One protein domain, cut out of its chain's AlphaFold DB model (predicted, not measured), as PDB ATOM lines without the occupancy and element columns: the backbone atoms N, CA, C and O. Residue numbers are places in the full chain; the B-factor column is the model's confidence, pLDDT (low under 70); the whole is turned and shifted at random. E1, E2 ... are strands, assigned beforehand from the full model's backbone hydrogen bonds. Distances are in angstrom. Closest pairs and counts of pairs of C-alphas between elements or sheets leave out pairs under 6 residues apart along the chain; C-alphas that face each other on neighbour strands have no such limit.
ATOM      1  N   ILE A  12     136.796 211.863 154.546       85.38
ATOM      2  CA  ILE A  12     138.086 211.473 155.128       85.38
ATOM      3  C   ILE A  12     138.613 210.171 154.526       85.38
ATOM      4  O   ILE A  12     137.850 209.322 154.068       85.38
ATOM      5  N   TRP A  13     139.930 210.003 154.569       88.31
ATOM      6  CA  TRP A  13     140.608 208.764 154.196       88.31
ATOM      7  C   TRP A  13     140.777 207.899 155.437       88.31
ATOM      8  O   TRP A  13     141.234 208.399 156.461       88.31
ATOM      9  N   ILE A  14     140.427 206.621 155.356       88.50
ATOM     10  CA  ILE A  14     140.491 205.681 156.476       88.50
ATOM     11  C   ILE A  14     141.360 204.493 156.078       88.50
ATOM     12  O   ILE A  14     141.262 203.993 154.958       88.50
ATOM     13  N   ARG A  15     142.198 204.022 156.999       89.19
ATOM     14  CA  ARG A  15     142.938 202.767 156.875       89.19
ATOM     15  C   ARG A  15     142.398 201.778 157.901       89.19
ATOM     16  O   ARG A  15     142.416 202.056 159.100       89.19
ATOM     17  N   ALA A  16     141.950 200.624 157.416       85.81
ATOM     18  CA  ALA A  16     141.504 199.509 158.244       85.81
ATOM     19  C   ALA A  16     142.334 198.272 157.878       85.81
ATOM     20  O   ALA A  16     142.231 197.726 156.778       85.81
ATOM     21  N   GLY A  17     143.229 197.867 158.782       85.00
ATOM     22  CA  GLY A  17     144.217 196.828 158.496       85.00
ATOM     23  C   GLY A  17     145.175 197.242 157.371       85.00
ATOM     24  O   GLY A  17     145.935 198.205 157.518       85.00
ATOM     25  N   LYS A  18     145.153 196.489 156.264       85.75
ATOM     26  CA  LYS A  18     145.975 196.731 155.060       85.75
ATOM     27  C   LYS A  18     145.230 197.492 153.960       85.75
ATOM     28  O   LYS A  18     145.847 197.866 152.966       85.75
ATOM     29  N   ASP A  19     143.930 197.705 154.130       88.06
ATOM     30  CA  ASP A  19     143.068 198.302 153.121       88.06
ATOM     31  C   ASP A  19     142.805 199.782 153.408       88.06
ATOM     32  O   ASP A  19     142.742 200.226 154.560       88.06
ATOM     33  N   TYR A  20     142.630 200.543 152.329       88.50
ATOM     34  CA  TYR A  20     142.315 201.965 152.373       88.50
ATOM     35  C   TYR A  20     140.896 202.206 151.873       88.50
ATOM     36  O   TYR A  20     140.449 201.600 150.897       88.50
ATOM     37  N   TYR A  21     140.206 203.132 152.526       86.62
ATOM     38  CA  TYR A  21     138.828 203.494 152.247       86.62
ATOM     39  C   TYR A  21     138.677 205.011 152.198       86.62
ATOM     40  O   TYR A  21     139.362 205.751 152.904       86.62
ATOM     41  N   TYR A  22     137.735 205.476 151.390       86.44
ATOM     42  CA  TYR A  22     137.239 206.840 151.432       86.44
ATOM     43  C   TYR A  22     135.869 206.865 152.110       86.44
ATOM     44  O   TYR A  22     134.946 206.180 151.669       86.44
ATOM     45  N   SER A  23     135.740 207.645 153.182       84.25
ATOM     46  CA  SER A  23     134.483 207.813 153.909       84.25
ATOM     47  C   SER A  23     133.685 208.988 153.365       84.25
ATOM     48  O   SER A  23     134.180 210.114 153.287       84.25
ATOM     49  N   ARG A  24     132.406 208.747 153.079       78.62
ATOM     50  CA  ARG A  24     131.399 209.775 152.764       78.62
ATOM     51  C   ARG A  24     130.521 210.133 153.965       78.62
ATOM     52  O   ARG A  24     129.568 210.890 153.815       78.62
ATOM     53  N   GLY A  25     130.867 209.636 155.151       76.88
ATOM     54  CA  GLY A  25     130.110 209.827 156.383       76.88
ATOM     55  C   GLY A  25     129.190 208.644 156.666       76.88
ATOM     56  O   GLY A  25     129.490 207.507 156.298       76.88
ATOM     57  N   GLN A  26     128.070 208.916 157.329       78.50
ATOM     58  CA  GLN A  26     127.063 207.910 157.668       78.50
ATOM     59  C   GLN A  26     125.826 208.050 156.780       78.50
ATOM     60  O   GLN A  26     125.441 209.157 156.400       78.50
ATOM     61  N   ALA A  27     125.218 206.918 156.445       70.69
ATOM     62  CA  ALA A  27     123.891 206.865 155.853       70.69
ATOM     63  C   ALA A  27     122.806 207.196 156.908       70.69
ATOM     64  O   ALA A  27     123.098 207.199 158.110       70.69
ATOM     65  N   PRO A  28     121.558 207.496 156.494       69.19
ATOM     66  CA  PRO A  28     120.462 207.814 157.419       69.19
ATOM     67  C   PRO A  28     120.140 206.699 158.427       69.19
ATOM     68  O   PRO A  28     119.629 206.977 159.507       69.19
ATOM     69  N   ASP A  29     120.465 205.452 158.086       71.38
ATOM     70  CA  ASP A  29     120.333 204.259 158.933       71.38
ATOM     71  C   ASP A  29     121.493 204.078 159.937       71.38
ATOM     72  O   ASP A  29     121.491 203.138 160.729       71.38
ATOM     73  N   GLY A  30     122.486 204.976 159.921       69.12
ATOM     74  CA  GLY A  30     123.672 204.934 160.778       69.12
ATOM     75  C   GLY A  30     124.831 204.094 160.230       69.12
ATOM     76  O   GLY A  30     125.895 204.057 160.855       69.12
ATOM     77  N   THR A  31     124.675 203.452 159.068       73.00
ATOM     78  CA  THR A  31     125.736 202.636 158.459       73.00
ATOM     79  C   THR A  31     126.846 203.496 157.846       73.00
ATOM     80  O   THR A  31     126.635 204.634 157.415       73.00
ATOM     81  N   ALA A  32     128.076 202.977 157.840       73.94
ATOM     82  CA  ALA A  32     129.244 203.678 157.316       73.94
ATOM     83  C   ALA A  32     129.275 203.643 155.781       73.94
ATOM     84  O   ALA A  32     129.281 202.566 155.187       73.94
ATOM     85  N   ARG A  33     129.386 204.805 155.128       75.62
ATOM     86  CA  ARG A  33     129.527 204.887 153.666       75.62
ATOM     87  C   ARG A  33     131.005 204.902 153.286       75.62
ATOM     88  O   ARG A  33     131.624 205.969 153.243       75.62
ATOM     89  N   LEU A  34     131.567 203.719 153.040       80.12
ATOM     90  CA  LEU A  34     132.987 203.516 152.744       80.12
ATOM     91  C   LEU A  34     133.190 203.011 151.312       80.12
ATOM     92  O   LEU A  34     132.649 201.977 150.936       80.12
ATOM     93  N   ALA A  35     134.021 203.702 150.532       81.06
ATOM     94  CA  ALA A  35     134.465 203.242 149.218       81.06
ATOM     95  C   ALA A  35     135.895 202.703 149.318       81.06
ATOM     96  O   ALA A  35     136.808 203.444 149.688       81.06
ATOM     97  N   ARG A  36     136.104 201.421 149.002       83.31
ATOM     98  CA  ARG A  36     137.445 200.816 149.014       83.31
ATOM     99  C   ARG A  36     138.308 201.412 147.904       83.31
ATOM    100  O   ARG A  36     137.855 201.594 146.775       83.31
ATOM    101  N   LEU A  37     139.567 201.678 148.224       81.75
ATOM    102  CA  LEU A  37     140.560 202.192 147.291       81.75
ATOM    103  C   LEU A  37     141.457 201.058 146.808       81.75
ATOM    104  O   LEU A  37     141.880 200.202 147.581       81.75
ATOM    105  N   SER A  38     141.781 201.076 145.517       79.69
ATOM    106  CA  SER A  38     142.714 200.124 144.907       79.69
ATOM    107  C   SER A  38     144.180 200.439 145.216       79.69
ATOM    108  O   SER A  38     145.047 199.590 145.019       79.69
ATOM    109  N   ARG A  39     144.471 201.666 145.666       80.50
ATOM    110  CA  ARG A  39     145.815 202.152 146.000       80.50
ATOM    111  C   ARG A  39     145.777 203.069 147.226       80.50
ATOM    112  O   ARG A  39     144.745 203.701 147.462       80.50
ATOM    113  N   PRO A  40     146.887 203.190 147.975       85.06
ATOM    114  CA  PRO A  40     146.983 204.147 149.069       85.06
ATOM    115  C   PRO A  40     146.816 205.590 148.559       85.06
ATOM    116  O   PRO A  40     147.360 205.925 147.503       85.06
ATOM    117  N   PRO A  41     146.112 206.470 149.290       85.25
ATOM    118  CA  PRO A  41     145.983 207.881 148.935       85.25
ATOM    119  C   PRO A  41     147.257 208.650 149.331       85.25
ATOM    120  O   PRO A  41     147.286 209.393 150.315       85.25
ATOM    121  N   HIS A  42     148.343 208.445 148.583       83.88
ATOM    122  CA  HIS A  42     149.645 209.055 148.866       83.88
ATOM    123  C   HIS A  42     149.564 210.586 148.947       83.88
ATOM    124  O   HIS A  42     148.872 211.245 148.167       83.88
ATOM    125  N   GLY A  43     150.283 211.172 149.909       80.88
ATOM    126  CA  GLY A  43     150.257 212.614 150.165       80.88
ATOM    127  C   GLY A  43     148.988 213.130 150.860       80.88
ATOM    128  O   GLY A  43     148.856 214.343 151.041       80.88
ATOM    129  N   LYS A  44     148.056 212.252 151.260       84.56
ATOM    130  CA  LYS A  44     146.882 212.604 152.072       84.56
ATOM    131  C   LYS A  44     147.050 212.162 153.527       84.56
ATOM    132  O   LYS A  44     147.831 211.266 153.843       84.56
ATOM    133  N   THR A  45     146.295 212.808 154.410       87.56
ATOM    134  CA  THR A  45     146.134 212.373 155.800       87.56
ATOM    135  C   THR A  45     145.094 211.264 155.855       87.56
ATOM    136  O   THR A  45     143.980 211.445 155.361       87.56
ATOM    137  N   VAL A  46     145.461 210.139 156.455       89.25
ATOM    138  CA  VAL A  46     144.634 208.946 156.610       89.25
ATOM    139  C   VAL A  46     144.417 208.678 158.090       89.25
ATOM    140  O   VAL A  46     145.348 208.744 158.884       89.25
ATOM    141  N   TYR A  47     143.183 208.375 158.462       88.12
ATOM    142  CA  TYR A  47     142.818 207.990 159.814       88.12
ATOM    143  C   TYR A  47     142.915 206.472 159.948       88.12
ATOM    144  O   TYR A  47     142.208 205.731 159.266       88.12
ATOM    145  N   VAL A  48     143.817 206.008 160.799       86.88
ATOM    146  CA  VAL A  48     144.014 204.597 161.115       86.88
ATOM    147  C   VAL A  48     143.087 204.234 162.265       86.88
ATOM    148  O   VAL A  48     143.072 204.914 163.294       86.88
ATOM    149  N   ILE A  49     142.297 203.181 162.070       79.62
ATOM    150  CA  ILE A  49     141.491 202.587 163.136       79.62
ATOM    151  C   ILE A  49     142.350 201.505 163.784       79.62
ATOM    152  O   ILE A  49     142.545 200.436 163.201       79.62
ATOM    153  N   ASP A  50     142.883 201.795 164.970       71.69
ATOM    154  CA  ASP A  50     143.605 200.791 165.746       71.69
ATOM    155  C   ASP A  50     142.642 199.728 166.301       71.69
ATOM    156  O   ASP A  50     141.469 200.017 166.556       71.69
ATOM    157  N   PRO A  51     143.123 198.497 166.562       66.12
ATOM    158  CA  PRO A  51     142.319 197.437 167.178       66.12
ATOM    159  C   PRO A  51     141.813 197.794 168.587       66.12
ATOM    160  O   PRO A  51     140.867 197.185 169.076       66.12
ATOM    161  N   THR A  52     142.406 198.802 169.230       70.44
ATOM    162  CA  THR A  52     141.955 199.404 170.496       70.44
ATOM    163  C   THR A  52     140.814 200.415 170.323       70.44
ATOM    164  O   THR A  52     140.331 200.962 171.311       70.44
ATOM    165  N   GLY A  53     140.381 200.688 169.086       64.38
ATOM    166  CA  GLY A  53     139.327 201.653 168.761       64.38
ATOM    167  C   GLY A  53     139.786 203.115 168.748       64.38
ATOM    168  O   GLY A  53     138.962 204.014 168.581       64.38
ATOM    169  N   THR A  54     141.084 203.377 168.916       69.56
ATOM    170  CA  THR A  54     141.664 204.720 168.827       69.56
ATOM    171  C   THR A  54     141.868 205.133 167.370       69.56
ATOM    172  O   THR A  54     142.401 204.377 166.562       69.56
ATOM    173  N   LEU A  55     141.431 206.351 167.038       75.75
ATOM    174  CA  LEU A  55     141.652 206.980 165.735       75.75
ATOM    175  C   LEU A  55     142.975 207.745 165.767       75.75
ATOM    176  O   LEU A  55     143.075 208.786 166.418       75.75
ATOM    177  N   ALA A  56     143.972 207.248 165.040       82.62
ATOM    178  CA  ALA A  56     145.240 207.943 164.840       82.62
ATOM    179  C   ALA A  56     145.279 208.564 163.439       82.62
ATOM    180  O   ALA A  56     144.881 207.932 162.465       82.62
ATOM    181  N   ALA A  57     145.755 209.801 163.313       86.06
ATOM    182  CA  ALA A  57     145.962 210.427 162.010       86.06
ATOM    183  C   ALA A  57     147.404 210.194 161.540       86.06
ATOM    184  O   ALA A  57     148.356 210.588 162.211       86.06
ATOM    185  N   GLU A  58     147.562 209.592 160.367       89.38
ATOM    186  CA  GLU A  58     148.842 209.327 159.718       89.38
ATOM    187  C   GLU A  58     148.910 210.103 158.397       89.38
ATOM    188  O   GLU A  58     148.002 210.033 157.568       89.38
ATOM    189  N   LYS A  59     149.988 210.858 158.167       87.62
ATOM    190  CA  LYS A  59     150.222 211.501 156.869       87.62
ATOM    191  C   LYS A  59     151.018 210.552 155.984       87.62
ATOM    192  O   LYS A  59     152.189 210.303 156.257       87.62
ATOM    193  N   LEU A  60     150.401 210.062 154.910       86.75
ATOM    194  CA  LEU A  60     151.107 209.196 153.974       86.75
ATOM    195  C   LEU A  60     152.164 209.994 153.200       86.75
ATOM    196  O   LEU A  60     151.862 211.094 152.714       86.75
ATOM    197  N   PRO A  61     153.385 209.450 153.036       87.25
ATOM    198  CA  PRO A  61     154.404 210.090 152.224       87.25
ATOM    199  C   PRO A  61     153.909 210.231 150.785       87.25
ATOM    200  O   PRO A  61     153.143 209.408 150.271       87.25
ATOM    201  N   PHE A  62     154.333 211.314 150.138       84.56
ATOM    202  CA  PHE A  62     154.056 211.502 148.726       84.56
ATOM    203  C   PHE A  62     154.889 210.510 147.917       84.56
ATOM    204  O   PHE A  62     156.113 210.481 148.037       84.56
ATOM    205  N   GLU A  63     154.225 209.728 147.073       84.88
ATOM    206  CA  GLU A  63     154.873 208.782 146.180       84.88
ATOM    207  C   GLU A  63     154.337 208.960 144.759       84.88
ATOM    208  O   GLU A  63     153.129 209.040 144.522       84.88
ATOM    209  N   LEU A  64     155.258 209.042 143.799       82.25
ATOM    210  CA  LEU A  64     154.929 209.060 142.379       82.25
ATOM    211  C   LEU A  64     154.555 207.651 141.928       82.25
ATOM    212  O   LEU A  64     155.378 206.730 141.989       82.25
TER     213      LEU A  64
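Overview. This is residues 12 to 64 of the 193 residues of an uncharacterized protein of Streptomyces sp. NEAU-LD23 (UniProt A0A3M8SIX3). The domain is one strongly twisted sheet of five strands with E1 in the middle: the hairpin partners E2 and E3 extend it on one side, the hairpin E4 and E5 on the other, and no named helix covers either face. The turn between E2 and E3 and the tail after E5 reach to opposite ends of the longest axis. The 53 printed residues hold E1 to E5 along the chain, in a mixed sheet ordered E3 E2 E1 E4 E5; the class is all strand. The whole is only just compact, close to loose, with a radius of gyration of the C-alphas of 11.6 A, and its elongated outline spans 38 by 24 by 15 A.

Arrangement. Start at E1, residues 12 to 16, and pass a tight link to E2, residues 19 to 26, its antiparallel hairpin partner; look for N 14 and O 21, 2.8 A apart. E2 bends by 57 degrees at residue 22. E3, residues 32 to 37, completes a meander, each strand the antiparallel neighbour of the one before, with N 22 and O 35 at 2.8 A. Then find E4, residues 45 to 49, parallel to E1 at 41 degrees, with N 15 and O 47 at 2.8 A. E5, residues 55 to 59, forms an antiparallel hairpin with E4, N 46 and O 58 being 2.8 A apart. The edge strands E3 and E5 are apart.

Along the chain. Find C-alpha 12 at (138.086, 211.473, 155.128), where E1 begins its 12.8 A. E2 measures 19.2 A, E3 15.2 A, and E4 and E5 13.1 A each; E5 ends at C-alpha 59, (150.222, 211.501, 156.869).

Size, cuts and confidence. The C-alphas farthest apart, of Asp 29 and Leu 64, are 38.7 A apart. The printed part has no cut and no long link. Its mean pLDDT is 81.2; residues 28, 30, 51 and 53 to 54 are under 70.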